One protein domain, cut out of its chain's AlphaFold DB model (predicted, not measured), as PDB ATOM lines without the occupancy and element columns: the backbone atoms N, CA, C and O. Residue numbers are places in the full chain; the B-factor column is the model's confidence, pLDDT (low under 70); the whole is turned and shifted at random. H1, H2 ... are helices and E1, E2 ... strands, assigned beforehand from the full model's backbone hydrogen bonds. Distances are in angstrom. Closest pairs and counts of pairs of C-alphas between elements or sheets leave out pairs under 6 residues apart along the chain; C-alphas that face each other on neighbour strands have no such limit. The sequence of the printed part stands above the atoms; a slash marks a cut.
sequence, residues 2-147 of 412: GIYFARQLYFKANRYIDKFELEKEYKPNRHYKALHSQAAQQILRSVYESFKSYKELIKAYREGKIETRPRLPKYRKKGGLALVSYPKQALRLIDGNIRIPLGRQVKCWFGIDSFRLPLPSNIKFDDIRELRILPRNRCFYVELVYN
ATOM      1  N   GLY A   2     -33.565 -12.590   6.590       89.88
ATOM      2  CA  GLY A   2     -32.941 -13.930   6.504       89.88
ATOM      3  C   GLY A   2     -32.929 -14.751   7.807       89.88
ATOM      4  O   GLY A   2     -33.366 -15.895   7.814       89.88
ATOM      5  N   ILE A   3     -32.537 -14.152   8.943       92.50
ATOM      6  CA  ILE A   3     -32.587 -14.830  10.259       92.50
ATOM      7  C   ILE A   3     -34.017 -15.240  10.640       92.50
ATOM      8  O   ILE A   3     -34.213 -16.286  11.243       92.50
ATOM      9  N   TYR A   4     -35.020 -14.426  10.306       92.25
ATOM     10  CA  TYR A   4     -36.419 -14.752  10.587       92.25
ATOM     11  C   TYR A   4     -36.865 -15.975   9.801       92.25
ATOM     12  O   TYR A   4     -37.333 -16.924  10.417       92.25
ATOM     13  N   PHE A   5     -36.621 -15.997   8.494       91.94
ATOM     14  CA  PHE A   5     -36.942 -17.147   7.652       91.94
ATOM     15  C   PHE A   5     -36.260 -18.431   8.157       91.94
ATOM     16  O   PHE A   5     -36.930 -19.429   8.405       91.94
ATOM     17  N   ALA A   6     -34.954 -18.372   8.451       93.19
ATOM     18  CA  ALA A   6     -34.210 -19.512   8.991       93.19
ATOM     19  C   ALA A   6     -34.751 -20.003  10.350       93.19
ATOM     20  O   ALA A   6     -34.819 -21.204  10.598       93.19
ATOM     21  N   ARG A   7     -35.178 -19.089  11.234       94.19
ATOM     22  CA  ARG A   7     -35.816 -19.458  12.510       94.19
ATOM     23  C   ARG A   7     -37.200 -20.065  12.307       94.19
ATOM     24  O   ARG A   7     -37.528 -21.007  13.014       94.19
ATOM     25  N   GLN A   8     -38.004 -19.547  11.378       93.75
ATOM     26  CA  GLN A   8     -39.323 -20.112  11.081       93.75
ATOM     27  C   GLN A   8     -39.204 -21.535  10.538       93.75
ATOM     28  O   GLN A   8     -39.914 -22.410  11.020       93.75
ATOM     29  N   LEU A   9     -38.261 -21.792   9.626       92.56
ATOM     30  CA  LEU A   9     -37.964 -23.150   9.160       92.56
ATOM     31  C   LEU A   9     -37.540 -24.074  10.304       92.56
ATOM     32  O   LEU A   9     -38.067 -25.178  10.434       92.56
ATOM     33  N   TYR A  10     -36.651 -23.598  11.175       92.88
ATOM     34  CA  TYR A  10     -36.195 -24.380  12.319       92.88
ATOM     35  C   TYR A  10     -37.330 -24.701  13.303       92.88
ATOM     36  O   TYR A  10     -37.434 -25.832  13.758       92.88
ATOM     37  N   PHE A  11     -38.199 -23.739  13.627       93.31
ATOM     38  CA  PHE A  11     -39.270 -23.953  14.605       93.31
ATOM     39  C   PHE A  11     -40.486 -24.692  14.047       93.31
ATOM     40  O   PHE A  11     -41.075 -25.487  14.767       93.31
ATOM     41  N   LYS A  12     -40.880 -24.422  12.796       94.06
ATOM     42  CA  LYS A  12     -42.111 -24.976  12.209       94.06
ATOM     43  C   LYS A  12     -41.887 -26.287  11.467       94.06
ATOM     44  O   LYS A  12     -42.751 -27.147  11.503       94.06
ATOM     45  N   ALA A  13     -40.746 -26.430  10.795       91.12
ATOM     46  CA  ALA A  13     -40.438 -27.598   9.969       91.12
ATOM     47  C   ALA A  13     -39.325 -28.477  10.564       91.12
ATOM     48  O   ALA A  13     -38.916 -29.445   9.931       91.12
ATOM     49  N   ASN A  14     -38.791 -28.122  11.744       89.00
ATOM     50  CA  ASN A  14     -37.654 -28.792  12.387       89.00
ATOM     51  C   ASN A  14     -36.453 -29.000  11.438       89.00
ATOM     52  O   ASN A  14     -35.711 -29.979  11.535       89.00
ATOM     53  N   ARG A  15     -36.273 -28.068  10.493       92.38
ATOM     54  CA  ARG A  15     -35.284 -28.162   9.414       92.38
ATOM     55  C   ARG A  15     -34.311 -26.991   9.467       92.38
ATOM     56  O   ARG A  15     -34.693 -25.845   9.707       92.38
ATOM     57  N   TYR A  16     -33.036 -27.281   9.220       89.62
ATOM     58  CA  TYR A  16     -32.005 -26.260   9.047       89.62
ATOM     59  C   TYR A  16     -32.022 -25.717   7.622       89.62
ATOM     60  O   TYR A  16     -32.298 -26.446   6.675       89.62
ATOM     61  N   ILE A  17     -31.699 -24.437   7.489       92.31
ATOM     62  CA  ILE A  17     -31.675 -23.773   6.191       92.31
ATOM     63  C   ILE A  17     -30.509 -24.247   5.323       92.31
ATOM     64  O   ILE A  17     -29.405 -24.452   5.834       92.31
ATOM     65  N   ASP A  18     -30.743 -24.354   4.016       91.12
ATOM     66  CA  ASP A  18     -29.699 -24.697   3.052       91.12
ATOM     67  C   ASP A  18     -28.952 -23.462   2.532       91.12
ATOM     68  O   ASP A  18     -29.449 -22.333   2.555       91.12
ATOM     69  N   LYS A  19     -27.736 -23.686   2.017       88.44
ATOM     70  CA  LYS A  19     -26.788 -22.625   1.626       88.44
ATOM     71  C   LYS A  19     -27.380 -21.597   0.658       88.44
ATOM     72  O   LYS A  19     -27.118 -20.407   0.802       88.44
ATOM     73  N   PHE A  20     -28.164 -22.054  -0.317       91.12
ATOM     74  CA  PHE A  20     -28.702 -21.212  -1.393       91.12
ATOM     75  C   PHE A  20     -30.190 -20.883  -1.233       91.12
ATOM     76  O   PHE A  20     -30.738 -20.133  -2.037       91.12
ATOM     77  N   GLU A  21     -30.854 -21.425  -0.214       91.31
ATOM     78  CA  GLU A  21     -32.302 -21.288  -0.039       91.31
ATOM     79  C   GLU A  21     -32.702 -19.827   0.196       91.31
ATOM     80  O   GLU A  21     -33.569 -19.293  -0.493       91.31
ATOM     81  N   LEU A  22     -31.969 -19.132   1.074       91.19
ATOM     82  CA  LEU A  22     -32.161 -17.698   1.304       91.19
ATOM     83  C   LEU A  22     -31.914 -16.861   0.050       91.19
ATOM     84  O   LEU A  22     -32.609 -15.872  -0.169       91.19
ATOM     85  N   GLU A  23     -30.902 -17.218  -0.744       90.69
ATOM     86  CA  GLU A  23     -30.572 -16.474  -1.961       90.69
ATOM     87  C   GLU A  23     -31.715 -16.550  -2.974       90.69
ATOM     88  O   GLU A  23     -32.051 -15.529  -3.568       90.69
ATOM     89  N   LYS A  24     -32.333 -17.728  -3.137       90.56
ATOM     90  CA  LYS A  24     -33.491 -17.927  -4.019       90.56
ATOM     91  C   LYS A  24     -34.707 -17.144  -3.526       90.56
ATOM     92  O   LYS A  24     -35.277 -16.377  -4.297       90.56
ATOM     93  N   GLU A  25     -35.027 -17.272  -2.240       92.06
ATOM     94  CA  GLU A  25     -36.188 -16.633  -1.611       92.06
ATOM     95  C   GLU A  25     -36.127 -15.098  -1.677       92.06
ATOM     96  O   GLU A  25     -37.103 -14.424  -2.001       92.06
ATOM     97  N   TYR A  26     -34.958 -14.510  -1.399       91.19
ATOM     98  CA  TYR A  26     -34.823 -13.055  -1.291       91.19
ATOM     99  C   TYR A  26     -34.381 -12.355  -2.581       91.19
ATOM    100  O   TYR A  26     -34.391 -11.125  -2.611       91.19
ATOM    101  N   LYS A  27     -34.062 -13.077  -3.663       87.62
ATOM    102  CA  LYS A  27     -33.689 -12.483  -4.961       87.62
ATOM    103  C   LYS A  27     -34.679 -11.424  -5.493       87.62
ATOM    104  O   LYS A  27     -34.211 -10.385  -5.969       87.62
ATOM    105  N   PRO A  28     -36.018 -11.607  -5.427       89.00
ATOM    106  CA  PRO A  28     -36.960 -10.586  -5.898       89.00
ATOM    107  C   PRO A  28     -37.105  -9.390  -4.939       89.00
ATOM    108  O   PRO A  28     -37.617  -8.346  -5.348       89.00
ATOM    109  N   ASN A  29     -36.643  -9.507  -3.689       89.25
ATOM    110  CA  ASN A  29     -36.876  -8.528  -2.631       89.25
ATOM    111  C   ASN A  29     -36.208  -7.168  -2.922       89.25
ATOM    112  O   ASN A  29     -35.039  -7.095  -3.303       89.25
ATOM    113  N   ARG A  30     -36.924  -6.066  -2.652       86.81
ATOM    114  CA  ARG A  30     -36.414  -4.696  -2.851       86.81
ATOM    115  C   ARG A  30     -35.103  -4.417  -2.106       86.81
ATOM    116  O   ARG A  30     -34.213  -3.772  -2.649       86.81
ATOM    117  N   HIS A  31     -34.947  -4.942  -0.889       86.12
ATOM    118  CA  HIS A  31     -33.745  -4.740  -0.078       86.12
ATOM    119  C   HIS A  31     -32.553  -5.537  -0.609       86.12
ATOM    120  O   HIS A  31     -31.419  -5.087  -0.484       86.12
ATOM    121  N   TYR A  32     -32.800  -6.694  -1.231       88.88
ATOM    122  CA  TYR A  32     -31.757  -7.445  -1.926       88.88
ATOM    123  C   TYR A  32     -31.244  -6.647  -3.132       88.88
ATOM    124  O   TYR A  32     -30.039  -6.483  -3.289       88.88
ATOM    125  N   LYS A  33     -32.154  -6.074  -3.933       87.38
ATOM    126  CA  LYS A  33     -31.829  -5.249  -5.116       87.38
ATOM    127  C   LYS A  33     -31.160  -3.905  -4.781       87.38
ATOM    128  O   LYS A  33     -30.493  -3.323  -5.641       87.38
ATOM    129  N   ALA A  34     -31.330  -3.417  -3.551       89.88
ATOM    130  CA  ALA A  34     -30.634  -2.237  -3.033       89.88
ATOM    131  C   ALA A  34     -29.147  -2.483  -2.759       89.88
ATOM    132  O   ALA A  34     -28.349  -1.551  -2.804       89.88
ATOM    133  N   LEU A  35     -28.751  -3.732  -2.534       91.44
ATOM    134  CA  LEU A  35     -27.352  -4.108  -2.401       91.44
ATOM    135  C   LEU A  35     -26.790  -4.568  -3.747       91.44
ATOM    136  O   LEU A  35     -27.517  -5.012  -4.638       91.44
ATOM    137  N   HIS A  36     -25.468  -4.502  -3.890       93.31
ATOM    138  CA  HIS A  36     -24.804  -5.228  -4.965       93.31
ATOM    139  C   HIS A  36     -25.089  -6.732  -4.803       93.31
ATOM    140  O   HIS A  36     -25.027  -7.254  -3.686       93.31
ATOM    141  N   SER A  37     -25.397  -7.433  -5.898       91.62
ATOM    142  CA  SER A  37     -25.906  -8.816  -5.867       91.62
ATOM    143  C   SER A  37     -25.018  -9.752  -5.047       91.62
ATOM    144  O   SER A  37     -25.505 -10.489  -4.192       91.62
ATOM    145  N   GLN A  38     -23.703  -9.667  -5.235       92.69
ATOM    146  CA  GLN A  38     -22.759 -10.509  -4.508       92.69
ATOM    147  C   GLN A  38     -22.652 -10.143  -3.025       92.69
ATOM    148  O   GLN A  38     -22.504 -11.031  -2.190       92.69
ATOM    149  N   ALA A  39     -22.791  -8.862  -2.674       93.12
ATOM    150  CA  ALA A  39     -22.812  -8.440  -1.276       93.12
ATOM    151  C   ALA A  39     -24.075  -8.950  -0.564       93.12
ATOM    152  O   ALA A  39     -24.008  -9.457   0.556       93.12
ATOM    153  N   ALA A  40     -25.224  -8.898  -1.245       92.69
ATOM    154  CA  ALA A  40     -26.475  -9.455  -0.742       92.69
ATOM    155  C   ALA A  40     -26.377 -10.974  -0.523       92.69
ATOM    156  O   ALA A  40     -26.790 -11.473   0.525       92.69
ATOM    157  N   GLN A  41     -25.781 -11.704  -1.475       92.69
ATOM    158  CA  GLN A  41     -25.516 -13.140  -1.341       92.69
ATOM    159  C   GLN A  41     -24.637 -13.441  -0.126       92.69
ATOM    160  O   GLN A  41     -24.996 -14.305   0.670       92.69
ATOM    161  N   GLN A  42     -23.535 -12.709   0.076       91.56
ATOM    162  CA  GLN A  42     -22.645 -12.932   1.223       91.56
ATOM    163  C   GLN A  42     -23.350 -12.718   2.568       91.56
ATOM    164  O   GLN A  42     -23.192 -13.519   3.490       91.56
ATOM    165  N   ILE A  43     -24.203 -11.694   2.680       90.75
ATOM    166  CA  ILE A  43     -24.999 -11.469   3.895       90.75
ATOM    167  C   ILE A  43     -25.925 -12.659   4.169       90.75
ATOM    168  O   ILE A  43     -26.005 -13.123   5.306       90.75
ATOM    169  N   LEU A  44     -26.606 -13.188   3.152       92.62
ATOM    170  CA  LEU A  44     -27.471 -14.359   3.318       92.62
ATOM    171  C   LEU A  44     -26.669 -15.630   3.643       92.62
ATOM    172  O   LEU A  44     -27.078 -16.395   4.516       92.62
ATOM    173  N   ARG A  45     -25.488 -15.814   3.042       92.56
ATOM    174  CA  ARG A  45     -24.571 -16.921   3.365       92.56
ATOM    175  C   ARG A  45     -24.082 -16.872   4.806       92.56
ATOM    176  O   ARG A  45     -24.096 -17.904   5.465       92.56
ATOM    177  N   SER A  46     -23.767 -15.693   5.343       91.25
ATOM    178  CA  SER A  46     -23.392 -15.556   6.760       91.25
ATOM    179  C   SER A  46     -24.503 -15.995   7.726       91.25
ATOM    180  O   SER A  46     -24.231 -16.507   8.816       91.25
ATOM    181  N   VAL A  47     -25.777 -15.844   7.329       92.62
ATOM    182  CA  VAL A  47     -26.907 -16.381   8.101       92.62
ATOM    183  C   VAL A  47     -26.868 -17.904   8.063       92.62
ATOM    184  O   VAL A  47     -26.935 -18.524   9.121       92.62
ATOM    185  N   TYR A  48     -26.707 -18.503   6.883       93.94
ATOM    186  CA  TYR A  48     -26.542 -19.951   6.750       93.94
ATOM    187  C   TYR A  48     -25.370 -20.478   7.598       93.94
ATOM    188  O   TYR A  48     -25.558 -21.399   8.390       93.94
ATOM    189  N   GLU A  49     -24.194 -19.854   7.515       93.31
ATOM    190  CA  GLU A  49     -23.002 -20.228   8.289       93.31
ATOM    191  C   GLU A  49     -23.250 -20.157   9.800       93.31
ATOM    192  O   GLU A  49     -22.856 -21.058  10.539       93.31
ATOM    193  N   SER A  50     -23.983 -19.138  10.261       93.19
ATOM    194  CA  SER A  50     -24.372 -19.011  11.671       93.19
ATOM    195  C   SER A  50     -25.259 -20.175  12.134       93.19
ATOM    196  O   SER A  50     -25.110 -20.666  13.254       93.19
ATOM    197  N   PHE A  51     -26.184 -20.640  11.288       94.38
ATOM    198  CA  PHE A  51     -27.044 -21.791  11.590       94.38
ATOM    199  C   PHE A  51     -26.300 -23.123  11.482       94.38
ATOM    200  O   PHE A  51     -26.536 -24.014  12.299       94.38
ATOM    201  N   LYS A  52     -25.374 -23.249  10.526       94.19
ATOM    202  CA  LYS A  52     -24.482 -24.404  10.406       94.19
ATOM    203  C   LYS A  52     -23.616 -24.552  11.660       94.19
ATOM    204  O   LYS A  52     -23.612 -25.615  12.270       94.19
ATOM    205  N   SER A  53     -22.983 -23.464  12.103       93.56
ATOM    206  CA  SER A  53     -22.202 -23.436  13.343       93.56
ATOM    207  C   SER A  53     -23.059 -23.792  14.563       93.56
ATOM    208  O   SER A  53     -22.652 -24.603  15.392       93.56
ATOM    209  N   TYR A  54     -24.288 -23.272  14.653       94.31
ATOM    210  CA  TYR A  54     -25.217 -23.656  15.720       94.31
ATOM    211  C   TYR A  54     -25.534 -25.162  15.720       94.31
ATOM    212  O   TYR A  54     -25.538 -25.780  16.786       94.31
ATOM    213  N   LYS A  55     -25.757 -25.766  14.543       93.31
ATOM    214  CA  LYS A  55     -25.999 -27.210  14.385       93.31
ATOM    215  C   LYS A  55     -24.804 -28.051  14.855       93.31
ATOM    216  O   LYS A  55     -24.988 -29.078  15.505       93.31
ATOM    217  N   GLU A  56     -23.585 -27.623  14.547       94.00
ATOM    218  CA  GLU A  56     -22.360 -28.306  14.983       94.00
ATOM    219  C   GLU A  56     -22.155 -28.174  16.498       94.00
ATOM    220  O   GLU A  56     -21.899 -29.165  17.182       94.00
ATOM    221  N   LEU A  57     -22.368 -26.978  17.054       94.00
ATOM    222  CA  LEU A  57     -22.242 -26.733  18.491       94.00
ATOM    223  C   LEU A  57     -23.291 -27.495  19.306       94.00
ATOM    224  O   LEU A  57     -22.972 -28.017  20.370       94.00
ATOM    225  N   ILE A  58     -24.546 -27.577  18.846       93.44
ATOM    226  CA  ILE A  58     -25.579 -28.315  19.591       93.44
ATOM    227  C   ILE A  58     -25.295 -29.820  19.581       93.44
ATOM    228  O   ILE A  58     -25.581 -30.493  20.570       93.44
ATOM    229  N   LYS A  59     -24.691 -30.340  18.502       93.12
ATOM    230  CA  LYS A  59     -24.196 -31.718  18.441       93.12
ATOM    231  C   LYS A  59     -23.076 -31.931  19.463       93.12
ATOM    232  O   LYS A  59     -23.190 -32.827  20.288       93.12
ATOM    233  N   ALA A  60     -22.070 -31.056  19.484       93.50
ATOM    234  CA  ALA A  60     -20.978 -31.121  20.457       93.50
ATOM    235  C   ALA A  60     -21.467 -31.026  21.917       93.50
ATOM    236  O   ALA A  60     -20.938 -31.713  22.786       93.50
ATOM    237  N   TYR A  61     -22.497 -30.217  22.184       93.25
ATOM    238  CA  TYR A  61     -23.126 -30.123  23.507       93.25
ATOM    239  C   TYR A  61     -23.813 -31.430  23.912       93.25
ATOM    240  O   TYR A  61     -23.638 -31.894  25.033       93.25
ATOM    241  N   ARG A  62     -24.562 -32.053  22.994       92.25
ATOM    242  CA  ARG A  62     -25.204 -33.358  23.237       92.25
ATOM    243  C   ARG A  62     -24.185 -34.476  23.468       92.25
ATOM    244  O   ARG A  62     -24.472 -35.393  24.220       92.25
ATOM    245  N   GLU A  63     -23.015 -34.378  22.845       94.38
ATOM    246  CA  GLU A  63     -21.881 -35.294  23.034       94.38
ATOM    247  C   GLU A  63     -21.052 -34.994  24.300       94.38
ATOM    248  O   GLU A  63     -20.053 -35.664  24.537       94.38
ATOM    249  N   GLY A  64     -21.399 -33.970  25.090       91.25
ATOM    250  CA  GLY A  64     -20.659 -33.595  26.303       91.25
ATOM    251  C   GLY A  64     -19.304 -32.914  26.058       91.25
ATOM    252  O   GLY A  64     -18.564 -32.672  27.004       91.25
ATOM    253  N   LYS A  65     -18.969 -32.557  24.809       91.25
ATOM    254  CA  LYS A  65     -17.698 -31.886  24.456       91.25
ATOM    255  C   LYS A  65     -17.645 -30.419  24.880       91.25
ATOM    256  O   LYS A  65     -16.568 -29.836  24.944       91.25
ATOM    257  N   ILE A  66     -18.806 -29.804  25.102       89.94
ATOM    258  CA  ILE A  66     -18.927 -28.432  25.599       89.94
ATOM    259  C   ILE A  66     -19.934 -28.391  26.747       89.94
ATOM    260  O   ILE A  66     -20.998 -28.994  26.665       89.94
ATOM    261  N   GLU A  67     -19.619 -27.633  27.793       86.38
ATOM    262  CA  GLU A  67     -20.465 -27.523  28.991       86.38
ATOM    263  C   GLU A  67     -21.647 -26.565  28.787       86.38
ATOM    264  O   GLU A  67     -22.720 -26.717  29.369       86.38
ATOM    265  N   THR A  68     -21.468 -25.547  27.940       88.75
ATOM    266  CA  THR A  68     -22.474 -24.501  27.742       88.75
ATOM    267  C   THR A  68     -23.378 -24.820  26.563       88.75
ATOM    268  O   THR A  68     -22.923 -24.947  25.424       88.75
ATOM    269  N   ARG A  69     -24.692 -24.836  26.809       90.88
ATOM    270  CA  ARG A  69     -25.688 -25.002  25.749       90.88
ATOM    271  C   ARG A  69     -25.641 -23.821  24.763       90.88
ATOM    272  O   ARG A  69     -25.894 -22.679  25.167       90.88
ATOM    273  N   PRO A  70     -25.389 -24.061  23.464       92.25
ATOM    274  CA  PRO A  70     -25.345 -22.998  22.470       92.25
ATOM    275  C   PRO A  70     -26.731 -22.389  22.256       92.25
ATOM    276  O   PRO A  70     -27.768 -23.051  22.361       92.25
ATOM    277  N   ARG A  71     -26.752 -21.097  21.924       91.50
ATOM    278  CA  ARG A  71     -27.983 -20.340  21.669       91.50
ATOM    279  C   ARG A  71     -28.213 -20.196  20.171       91.50
ATOM    280  O   ARG A  71     -27.281 -19.907  19.427       91.50
ATOM    281  N   LEU A  72     -29.470 -20.330  19.754       91.94
ATOM    282  CA  LEU A  72     -29.873 -20.116  18.365       91.94
ATOM    283  C   LEU A  72     -29.554 -18.667  17.928       91.94
ATOM    284  O   LEU A  72     -29.774 -17.749  18.734       91.94
ATOM    285  N   PRO A  73     -29.108 -18.426  16.676       91.88
ATOM    286  CA  PRO A  73     -28.829 -17.083  16.174       91.88
ATOM    287  C   PRO A  73     -29.985 -16.105  16.428       91.88
ATOM    288  O   PRO A  73     -31.153 -16.389  16.137       91.88
ATOM    289  N   LYS A  74     -29.663 -14.953  17.027       90.94
ATOM    290  CA  LYS A  74     -30.644 -13.944  17.455       90.94
ATOM    291  C   LYS A  74     -30.929 -12.926  16.357       90.94
ATOM    292  O   LYS A  74     -30.098 -12.664  15.492       90.94
ATOM    293  N   TYR A  75     -32.100 -12.303  16.440       89.75
ATOM    294  CA  TYR A  75     -32.427 -11.147  15.615       89.75
ATOM    295  C   TYR A  75     -31.504  -9.967  15.915       89.75
ATOM    296  O   TYR A  75     -31.066  -9.760  17.049       89.75
ATOM    297  N   ARG A  76     -31.250  -9.161  14.884       83.88
ATOM    298  CA  ARG A  76     -30.573  -7.875  15.032       83.88
ATOM    299  C   ARG A  76     -31.538  -6.877  15.679       83.88
ATOM    300  O   ARG A  76     -32.724  -6.876  15.358       83.88
ATOM    301  N   LYS A  77     -31.030  -6.030  16.578       84.44
ATOM    302  CA  LYS A  77     -31.811  -4.929  17.164       84.44
ATOM    303  C   LYS A  77     -32.201  -3.920  16.074       84.44
ATOM    304  O   LYS A  77     -31.449  -3.738  15.113       84.44
ATOM    305  N   LYS A  78     -33.356  -3.259  16.228       82.69
ATOM    306  CA  LYS A  78     -33.810  -2.183  15.326       82.69
ATOM    307  C   LYS A  78     -32.726  -1.099  15.225       82.69
ATOM    308  O   LYS A  78     -32.110  -0.762  16.230       82.69
ATOM    309  N   GLY A  79     -32.459  -0.613  14.010       79.75
ATOM    310  CA  GLY A  79     -31.390   0.361  13.737       79.75
ATOM    311  C   GLY A  79     -29.961  -0.203  13.782       79.75
ATOM    312  O   GLY A  79     -29.007   0.529  13.544       79.75
ATOM    313  N   GLY A  80     -29.778  -1.497  14.069       81.06
ATOM    314  CA  GLY A  80     -28.460  -2.123  14.053       81.06
ATOM    315  C   GLY A  80     -27.911  -2.277  12.632       81.06
ATOM    316  O   GLY A  80     -28.562  -2.871  11.774       81.06
ATOM    317  N   LEU A  81     -26.683  -1.816  12.409       87.25
ATOM    318  CA  LEU A  81     -25.947  -1.973  11.148       87.25
ATOM    319  C   LEU A  81     -25.281  -3.352  11.057       87.25
ATOM    320  O   LEU A  81     -25.007  -3.958  12.095       87.25
ATOM    321  N   ALA A  82     -25.018  -3.848   9.841       86.56
ATOM    322  CA  ALA A  82     -24.442  -5.169   9.563       86.56
ATOM    323  C   ALA A  82     -23.094  -5.108   8.840       86.56
ATOM    324  O   ALA A  82     -22.812  -4.139   8.145       86.56
ATOM    325  N   LEU A  83     -22.299  -6.171   9.003       90.62
ATOM    326  CA  LEU A  83     -21.146  -6.446   8.150       90.62
ATOM    327  C   LEU A  83     -21.631  -6.634   6.709       90.62
ATOM    328  O   LEU A  83     -22.587  -7.381   6.484       90.62
ATOM    329  N   VAL A  84     -20.958  -5.992   5.762       93.12
ATOM    330  CA  VAL A  84     -21.165  -6.203   4.328       93.12
ATOM    331  C   VAL A  84     -19.849  -6.648   3.713       93.12
ATOM    332  O   VAL A  84     -18.823  -6.010   3.922       93.12
ATOM    333  N   SER A  85     -19.892  -7.730   2.949       94.38
ATOM    334  CA  SER A  85     -18.717  -8.367   2.364       94.38
ATOM    335  C   SER A  85     -18.785  -8.355   0.845       94.38
ATOM    336  O   SER A  85     -19.805  -8.724   0.264       94.38
ATOM    337  N   TYR A  86     -17.681  -7.986   0.202       95.88
ATOM    338  CA  TYR A  86     -17.498  -7.987  -1.242       95.88
ATOM    339  C   TYR A  86     -16.364  -8.956  -1.599       95.88
ATOM    340  O   TYR A  86     -15.218  -8.697  -1.236       95.88
ATOM    341  N   PRO A  87     -16.635 -10.070  -2.298       94.94
ATOM    342  CA  PRO A  87     -15.562 -10.927  -2.805       94.94
ATOM    343  C   PRO A  87     -14.747 -10.191  -3.886       94.94
ATOM    344  O   PRO A  87     -15.286  -9.303  -4.549       94.94
ATOM    345  N   LYS A  88     -13.483 -10.590  -4.114       94.38
ATOM    346  CA  LYS A  88     -12.564  -9.956  -5.092       94.38
ATOM    347  C   LYS A  88     -13.223  -9.693  -6.448       94.38
ATOM    348  O   LYS A  88     -13.114  -8.601  -6.980       94.38
ATOM    349  N   GLN A  89     -13.971 -10.668  -6.964       94.12
ATOM    350  CA  GLN A  89     -14.652 -10.598  -8.264       94.12
ATOM    351  C   GLN A  89     -15.668  -9.437  -8.397       94.12
ATOM    352  O   GLN A  89     -16.053  -9.087  -9.509       94.12
ATOM    353  N   ALA A  90     -16.144  -8.859  -7.285       94.50
ATOM    354  CA  ALA A  90     -17.018  -7.684  -7.288       94.50
ATOM    355  C   ALA A  90     -16.243  -6.358  -7.320       94.50
ATOM    356  O   ALA A  90     -16.831  -5.313  -7.586       94.50
ATOM    357  N   LEU A  91     -14.953  -6.386  -6.993       96.06
ATOM    358  CA  LEU A  91     -14.105  -5.212  -6.836       96.06
ATOM    359  C   LEU A  91     -13.314  -4.964  -8.120       96.06
ATOM    360  O   LEU A  91     -13.003  -5.890  -8.867       96.06
ATOM    361  N   ARG A  92     -12.959  -3.704  -8.368       96.38
ATOM    362  CA  ARG A  92     -12.040  -3.314  -9.448       96.38
ATOM    363  C   ARG A  92     -11.027  -2.313  -8.921       96.38
ATOM    364  O   ARG A  92     -11.372  -1.524  -8.046       96.38
ATOM    365  N   LEU A  93      -9.819  -2.322  -9.469       96.38
ATOM    366  CA  LEU A  93      -8.820  -1.287  -9.225       96.38
ATOM    367  C   LEU A  93      -8.873  -0.273 -10.372       96.38
ATOM    368  O   LEU A  93      -8.805  -0.667 -11.533       96.38
ATOM    369  N   ILE A  94      -9.046   1.007 -10.051       95.50
ATOM    370  CA  ILE A  94      -9.116   2.117 -11.009       95.50
ATOM    371  C   ILE A  94      -8.331   3.281 -10.410       95.50
ATOM    372  O   ILE A  94      -8.659   3.721  -9.309       95.50
ATOM    373  N   ASP A  95      -7.299   3.760 -11.105       93.00
ATOM    374  CA  ASP A  95      -6.475   4.905 -10.685       93.00
ATOM    375  C   ASP A  95      -5.967   4.777  -9.232       93.00
ATOM    376  O   ASP A  95      -6.164   5.663  -8.402       93.00
ATOM    377  N   GLY A  96      -5.424   3.609  -8.864       92.75
ATOM    378  CA  GLY A  96      -4.946   3.331  -7.498       92.75
ATOM    379  C   GLY A  96      -6.045   3.180  -6.431       92.75
ATOM    380  O   GLY A  96      -5.746   2.980  -5.254       92.75
ATOM    381  N   ASN A  97      -7.320   3.231  -6.820       96.06
ATOM    382  CA  ASN A  97      -8.460   3.130  -5.917       96.06
ATOM    383  C   ASN A  97      -9.283   1.858  -6.157       96.06
ATOM    384  O   ASN A  97      -9.600   1.485  -7.287       96.06
ATOM    385  N   ILE A  98      -9.703   1.210  -5.075       96.88
ATOM    386  CA  ILE A  98     -10.650   0.101  -5.085       96.88
ATOM    387  C   ILE A  98     -12.054   0.663  -5.321       96.88
ATOM    388  O   ILE A  98     -12.627   1.330  -4.458       96.88
ATOM    389  N   ARG A  99     -12.638   0.361  -6.479       96.75
ATOM    390  CA  ARG A  99     -14.032   0.660  -6.807       96.75
ATOM    391  C   ARG A  99     -14.948  -0.409  -6.209       96.75
ATOM    392  O   ARG A  99     -14.877  -1.580  -6.584       96.75
ATOM    393  N   ILE A 100     -15.868   0.017  -5.347       96.38
ATOM    394  CA  ILE A 100     -16.849  -0.845  -4.676       96.38
ATOM    395  C   ILE A 100     -18.235  -0.568  -5.270       96.38
ATOM    396  O   ILE A 100     -18.733   0.555  -5.157       96.38
ATOM    397  N   PRO A 101     -18.867  -1.547  -5.945       95.62
ATOM    398  CA  PRO A 101     -20.166  -1.348  -6.577       95.62
ATOM    399  C   PRO A 101     -21.304  -1.290  -5.556       95.62
ATOM    400  O   PRO A 101     -21.312  -2.024  -4.567       95.62
ATOM    401  N   LEU A 102     -22.314  -0.477  -5.849       93.56
ATOM    402  CA  LEU A 102     -23.580  -0.425  -5.123       93.56
ATOM    403  C   LEU A 102     -24.683  -1.175  -5.890       93.56
ATOM    404  O   LEU A 102     -24.487  -1.652  -7.012       93.56
ATOM    405  N   GLY A 103     -25.848  -1.343  -5.261       90.62
ATOM    406  CA  GLY A 103     -26.992  -1.999  -5.895       90.62
ATOM    407  C   GLY A 103     -27.634  -1.140  -6.983       90.62
ATOM    408  O   GLY A 103     -27.609   0.089  -6.926       90.62
ATOM    409  N   ARG A 104     -28.286  -1.785  -7.958       88.00
ATOM    410  CA  ARG A 104     -28.986  -1.083  -9.053       88.00
ATOM    411  C   ARG A 104     -30.041  -0.114  -8.528       88.00
ATOM    412  O   ARG A 104     -30.179   0.978  -9.058       88.00
ATOM    413  N   GLN A 105     -30.740  -0.495  -7.460       88.88
ATOM    414  CA  GLN A 105     -31.765   0.357  -6.870       88.88
ATOM    415  C   GLN A 105     -31.174   1.640  -6.261       88.88
ATOM    416  O   GLN A 105     -31.800   2.687  -6.349       88.88
ATOM    417  N   VAL A 106     -29.958   1.581  -5.701       89.38
ATOM    418  CA  VAL A 106     -29.245   2.762  -5.179       89.38
ATOM    419  C   VAL A 106     -28.856   3.696  -6.320       89.38
ATOM    420  O   VAL A 106     -29.062   4.900  -6.203       89.38
ATOM    421  N   LYS A 107     -28.408   3.149  -7.457       89.75
ATOM    422  CA  LYS A 107     -28.167   3.942  -8.669       89.75
ATOM    423  C   LYS A 107     -29.445   4.635  -9.154       89.75
ATOM    424  O   LYS A 107     -29.400   5.813  -9.471       89.75
ATOM    425  N   CYS A 108     -30.575   3.928  -9.182       88.81
ATOM    426  CA  CYS A 108     -31.861   4.515  -9.573       88.81
ATOM    427  C   CYS A 108     -32.335   5.611  -8.608       88.81
ATOM    428  O   CYS A 108     -32.884   6.606  -9.058       88.81
ATOM    429  N   TRP A 109     -32.152   5.424  -7.298       90.44
ATOM    430  CA  TRP A 109     -32.632   6.371  -6.288       90.44
ATOM    431  C   TRP A 109     -31.733   7.593  -6.107       90.44
ATOM    432  O   TRP A 109     -32.245   8.672  -5.840       90.44
ATOM    433  N   PHE A 110     -30.416   7.425  -6.218       91.50
ATOM    434  CA  PHE A 110     -29.446   8.453  -5.825       91.50
ATOM    435  C   PHE A 110     -28.456   8.823  -6.934       91.50
ATOM    436  O   PHE A 110     -27.603   9.674  -6.722       91.50
ATOM    437  N   GLY A 111     -28.493   8.158  -8.093       93.12
ATOM    438  CA  GLY A 111     -27.508   8.351  -9.167       93.12
ATOM    439  C   GLY A 111     -26.126   7.747  -8.880       93.12
ATOM    440  O   GLY A 111     -25.251   7.788  -9.739       93.12
ATOM    441  N   ILE A 112     -25.924   7.138  -7.705       92.31
ATOM    442  CA  ILE A 112     -24.629   6.607  -7.262       92.31
ATOM    443  C   ILE A 112     -24.552   5.107  -7.553       92.31
ATOM    444  O   ILE A 112     -25.312   4.305  -7.009       92.31
ATOM    445  N   ASP A 113     -23.604   4.704  -8.395       93.06
ATOM    446  CA  ASP A 113     -23.399   3.301  -8.768       93.06
ATOM    447  C   ASP A 113     -22.260   2.617  -7.989       93.06
ATOM    448  O   ASP A 113     -22.127   1.388  -8.014       93.06
ATOM    449  N   SER A 114     -21.410   3.409  -7.330       95.06
ATOM    450  CA  SER A 114     -20.213   2.968  -6.624       95.06
ATOM    451  C   SER A 114     -19.577   4.073  -5.799       95.06
ATOM    452  O   SER A 114     -19.882   5.248  -5.959       95.06
ATOM    453  N   PHE A 115     -18.643   3.672  -4.944       94.56
ATOM    454  CA  PHE A 115     -17.691   4.566  -4.299       94.56
ATOM    455  C   PHE A 115     -16.282   3.978  -4.409       94.56
ATOM    456  O   PHE A 115     -16.105   2.811  -4.781       94.56
ATOM    457  N   ARG A 116     -15.272   4.799  -4.131       95.69
ATOM    458  CA  ARG A 116     -13.857   4.450  -4.272       95.69
ATOM    459  C   ARG A 116     -13.151   4.568  -2.925       95.69
ATOM    460  O   ARG A 116     -13.493   5.440  -2.132       95.69
ATOM    461  N   LEU A 117     -12.185   3.692  -2.677       95.06
ATOM    462  CA  LEU A 117     -11.283   3.767  -1.527       95.06
ATOM    463  C   LEU A 117      -9.837   3.609  -1.999       95.06
ATOM    464  O   LEU A 117      -9.600   2.740  -2.838       95.06
ATOM    465  N   PRO A 118      -8.868   4.361  -1.456       94.81
ATOM    466  CA  PRO A 118      -7.471   4.193  -1.834       94.81
ATOM    467  C   PRO A 118      -6.983   2.790  -1.460       94.81
ATOM    468  O   PRO A 118      -7.256   2.297  -0.361       94.81
ATOM    469  N   LEU A 119      -6.269   2.133  -2.378       93.88
ATOM    470  CA  LEU A 119      -5.573   0.888  -2.070       93.88
ATOM    471  C   LEU A 119      -4.378   1.209  -1.152       93.88
ATOM    472  O   LEU A 119      -3.556   2.052  -1.511       93.88
ATOM    473  N   PRO A 120      -4.246   0.558   0.017       91.50
ATOM    474  CA  PRO A 120      -3.078   0.744   0.869       91.50
ATOM    475  C   PRO A 120      -1.788   0.338   0.149       91.50
ATOM    476  O   PRO A 120      -1.735  -0.723  -0.470       91.50
ATOM    477  N   SER A 121      -0.726   1.137   0.287       89.94
ATOM    478  CA  SER A 121       0.559   0.912  -0.400       89.94
ATOM    479  C   SER A 121       1.237  -0.418  -0.050       89.94
ATOM    480  O   SER A 121       2.043  -0.931  -0.817       89.94
ATOM    481  N   ASN A 122       0.900  -1.001   1.100       88.38
ATOM    482  CA  ASN A 122       1.476  -2.243   1.607       88.38
ATOM    483  C   ASN A 122       0.709  -3.514   1.190       88.38
ATOM    484  O   ASN A 122       1.007  -4.589   1.712       88.38
ATOM    485  N   ILE A 123      -0.307  -3.407   0.325       89.94
ATOM    486  CA  ILE A 123      -1.135  -4.535  -0.123       89.94
ATOM    487  C   ILE A 123      -1.270  -4.492  -1.643       89.94
ATOM    488  O   ILE A 123      -1.725  -3.502  -2.212       89.94
ATOM    489  N   LYS A 124      -0.953  -5.605  -2.308       91.44
ATOM    490  CA  LYS A 124      -1.252  -5.767  -3.733       91.44
ATOM    491  C   LYS A 124      -2.730  -6.100  -3.895       91.44
ATOM    492  O   LYS A 124      -3.259  -6.966  -3.199       91.44
ATOM    493  N   PHE A 125      -3.393  -5.443  -4.842       92.94
ATOM    494  CA  PHE A 125      -4.806  -5.705  -5.133       92.94
ATOM    495  C   PHE A 125      -5.062  -7.181  -5.467       92.94
ATOM    496  O   PHE A 125      -6.117  -7.721  -5.127       92.94
ATOM    497  N   ASP A 126      -4.084  -7.851  -6.078       91.94
ATOM    498  CA  ASP A 126      -4.248  -9.234  -6.497       91.94
ATOM    499  C   ASP A 126      -4.350 -10.253  -5.370       91.94
ATOM    500  O   ASP A 126      -5.030 -11.271  -5.539       91.94
ATOM    501  N   ASP A 127      -3.784  -9.938  -4.210       92.06
ATOM    502  CA  ASP A 127      -3.805 -10.813  -3.042       92.06
ATOM    503  C   ASP A 127      -5.146 -10.740  -2.292       92.06
ATOM    504  O   ASP A 127      -5.487 -11.633  -1.505       92.06
ATOM    505  N   ILE A 128      -5.938  -9.687  -2.538       93.88
ATOM    506  CA  ILE A 128      -7.224  -9.456  -1.875       93.88
ATOM    507  C   ILE A 128      -8.214 -10.543  -2.288       93.88
ATOM    508  O   ILE A 128      -8.542 -10.710  -3.456       93.88
ATOM    509  N   ARG A 129      -8.766 -11.246  -1.304       94.88
ATOM    510  CA  ARG A 129      -9.845 -12.226  -1.474       94.88
ATOM    511  C   ARG A 129     -11.216 -11.615  -1.237       94.88
ATOM    512  O   ARG A 129     -12.184 -11.963  -1.917       94.88
ATOM    513  N   GLU A 130     -11.306 -10.719  -0.265       94.88
ATOM    514  CA  GLU A 130     -12.564 -10.138   0.185       94.88
ATOM    515  C   GLU A 130     -12.322  -8.758   0.809       94.88
ATOM    516  O   GLU A 130     -11.365  -8.568   1.555       94.88
ATOM    517  N   LEU A 131     -13.212  -7.808   0.538       96.12
ATOM    518  CA  LEU A 131     -13.303  -6.532   1.240       96.12
ATOM    519  C   LEU A 131     -14.534  -6.557   2.138       96.12
ATOM    520  O   LEU A 131     -15.644  -6.817   1.673       96.12
ATOM    521  N   ARG A 132     -14.358  -6.253   3.421       96.12
ATOM    522  CA  ARG A 132     -15.442  -6.217   4.402       96.12
ATOM    523  C   ARG A 132     -15.626  -4.817   4.953       96.12
ATOM    524  O   ARG A 132     -14.660  -4.158   5.313       96.12
ATOM    525  N   ILE A 133     -16.875  -4.388   5.066       94.75
ATOM    526  CA  ILE A 133     -17.264  -3.119   5.670       94.75
ATOM    527  C   ILE A 133     -18.018  -3.438   6.951       94.75
ATOM    528  O   ILE A 133     -19.106  -4.020   6.900       94.75
ATOM    529  N   LEU A 134     -17.442  -3.079   8.098       92.88
ATOM    530  CA  LEU A 134     -18.037  -3.341   9.405       92.88
ATOM    531  C   LEU A 134     -18.330  -2.056  10.187       92.88
ATOM    532  O   LEU A 134     -17.461  -1.192  10.316       92.88
ATOM    533  N   PRO A 135     -19.530  -1.939  10.774       89.88
ATOM    534  CA  PRO A 135     -19.851  -0.865  11.698       89.88
ATOM    535  C   PRO A 135     -19.248  -1.160  13.077       89.88
ATOM    536  O   PRO A 135     -19.516  -2.203  13.680       89.88
ATOM    537  N   ARG A 136     -18.459  -0.231  13.617       83.19
ATOM    538  CA  ARG A 136     -17.867  -0.335  14.957       83.19
ATOM    539  C   ARG A 136     -17.670   1.054  15.563       83.19
ATOM    540  O   ARG A 136     -17.035   1.912  14.965       83.19
ATOM    541  N   ASN A 137     -18.199   1.262  16.771       78.88
ATOM    542  CA  ASN A 137     -18.126   2.533  17.514       78.88
ATOM    543  C   ASN A 137     -18.527   3.762  16.684       78.88
ATOM    544  O   ASN A 137     -17.830   4.767  16.695       78.88
ATOM    545  N   ARG A 138     -19.654   3.662  15.963       80.88
ATOM    546  CA  ARG A 138     -20.192   4.719  15.083       80.88
ATOM    547  C   ARG A 138     -19.311   5.082  13.879       80.88
ATOM    548  O   ARG A 138     -19.631   6.031  13.179       80.88
ATOM    549  N   CYS A 139     -18.272   4.303  13.599       86.50
ATOM    550  CA  CYS A 139     -17.485   4.394  12.375       86.50
ATOM    551  C   CYS A 139     -17.688   3.139  11.523       86.50
ATOM    552  O   CYS A 139     -18.075   2.082  12.036       86.50
ATOM    553  N   PHE A 140     -17.368   3.238  10.237       90.81
ATOM    554  CA  PHE A 140     -17.200   2.080   9.367       90.81
ATOM    555  C   PHE A 140     -15.715   1.780   9.211       90.81
ATOM    556  O   PHE A 140     -14.916   2.681   8.974       90.81
ATOM    557  N   TYR A 141     -15.351   0.513   9.365       91.38
ATOM    558  CA  TYR A 141     -14.011   0.026   9.069       91.38
ATOM    559  C   TYR A 141     -14.065  -0.768   7.785       91.38
ATOM    560  O   TYR A 141     -15.047  -1.465   7.523       91.38
ATOM    561  N   VAL A 142     -12.979  -0.678   7.036       93.50
ATOM    562  CA  VAL A 142     -12.753  -1.473   5.843       93.50
ATOM    563  C   VAL A 142     -11.652  -2.466   6.177       93.50
ATOM    564  O   VAL A 142     -10.546  -2.078   6.546       93.50
ATOM    565  N   GLU A 143     -11.977  -3.749   6.101       94.62
ATOM    566  CA  GLU A 143     -11.030  -4.846   6.268       94.62
ATOM    567  C   GLU A 143     -10.759  -5.468   4.900       94.62
ATOM    568  O   GLU A 143     -11.682  -5.913   4.216       94.62
ATOM    569  N   LEU A 144      -9.487  -5.507   4.507       94.56
ATOM    570  CA  LEU A 144      -9.026  -6.249   3.339       94.56
ATOM    571  C   LEU A 144      -8.545  -7.620   3.810       94.56
ATOM    572  O   LEU A 144      -7.578  -7.723   4.563       94.56
ATOM    573  N   VAL A 145      -9.244  -8.670   3.391       93.69
ATOM    574  CA  VAL A 145      -8.877 -10.059   3.665       93.69
ATOM    575  C   VAL A 145      -8.058 -10.555   2.487       93.69
ATOM    576  O   VAL A 145      -8.545 -10.576   1.359       93.69
ATOM    577  N   TYR A 146      -6.829 -10.973   2.749       92.00
ATOM    578  CA  TYR A 146      -5.904 -11.495   1.752       92.00
ATOM    579  C   TYR A 146      -5.171 -12.705   2.321       92.00
ATOM    580  O   TYR A 146      -5.083 -12.882   3.539       92.00
ATOM    581  N   ASN A 147      -4.669 -13.553   1.432       84.38
ATOM    582  CA  ASN A 147      -3.790 -14.633   1.843       84.38
ATOM    583  C   ASN A 147      -2.365 -14.118   1.940       84.38
ATOM    584  O   ASN A 147      -1.888 -13.445   1.032       84.38
TER     585      ASN A 147
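This is residues 2 to 147 of the 412 residues of the protein "Transposase, IS605 OrfB family, central region" of Moorea producens 3L (UniProt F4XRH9). One long helix, H4, runs from one end of the domain to two small three-stranded sheets, grazing the first, E1 E5 E6, with its residues 37 to 46, while E2 E3 E4 lies beyond. H1 and H2 pack on H4, H3 and H5 pack on each other, and the unnamed stretch 63 to 83 folds back from the far end of H4 to E1. The printed part has 146 residues, with five named helices and six named strands in the order H1 H2 H3 H4 E1 E2 E3 H5 E4 E5 E6. Both sheets are antiparallel, in the orders E1 - E5 - E6 and E2 - E3 - E4, and the class is mixed, helices and strands. The whole is only just loose, close to compact, with a radius of gyration of the C-alphas of 17.9 A, and spans 54 by 36 by 28 A.

H1, residues 2 to 13, touches H4, residues 37 to 62, at a steep tilt of 43 degrees, the same way; H1 touches H4 with residues 2 to 6 alone, and the closest C-alphas, those of Ile 3 and Val 47, are 6.3 A apart. H2, residues 21 to 26, touches H4 at a steep tilt of 40 degrees, opposite ways, with C-alphas of Glu 23 and Gln 41 closest at 6.1 A. H3, residues 30 to 34, touches H5, residues 104 to 110, with C-alphas of Ala 34 and Gln 105 closest at 4.8 A. In H1 to H5 every O i to N i+4 pair is within hydrogen-bond range. H4 only grazes the sheet of E1, residues 84 to 87, E5, residues 128 to 136, and E6, residues 139 to 146; its closest C-alpha pair with E1 is Ala 39 and Tyr 86, 5.3 A. Within hydrogen-bond range are N 86 and O 131, 2.8 A, between E1 and E5, and N 134 and O 141, 2.9 A, in the hairpin E5 and E6. E2, residues 92 to 94, and E3, residues 97 to 101, form a hairpin with N 94 and O 97 at 2.9 A; E3 and E4, residues 114 to 118, have N 98 and O 117 at 2.7 A.

H1 begins at C-alpha 2, (-32.941, -13.930, 6.504), and is 16.0 A long. H4 is 38.1 A long and ends at C-alpha 62, (-25.204, -33.358, 23.237). E5 is 21.9 A long, and E6 is 22.3 A long, ending at C-alpha 146, (-5.904, -11.495, 1.752).

The two C-alphas farthest apart, of Gly 64 and Gly 111, are 55.4 A apart. The printed part has no cut, and its one long link is H4 to E1. The mean pLDDT of the printed part is 91.6, and no printed residue is under 70.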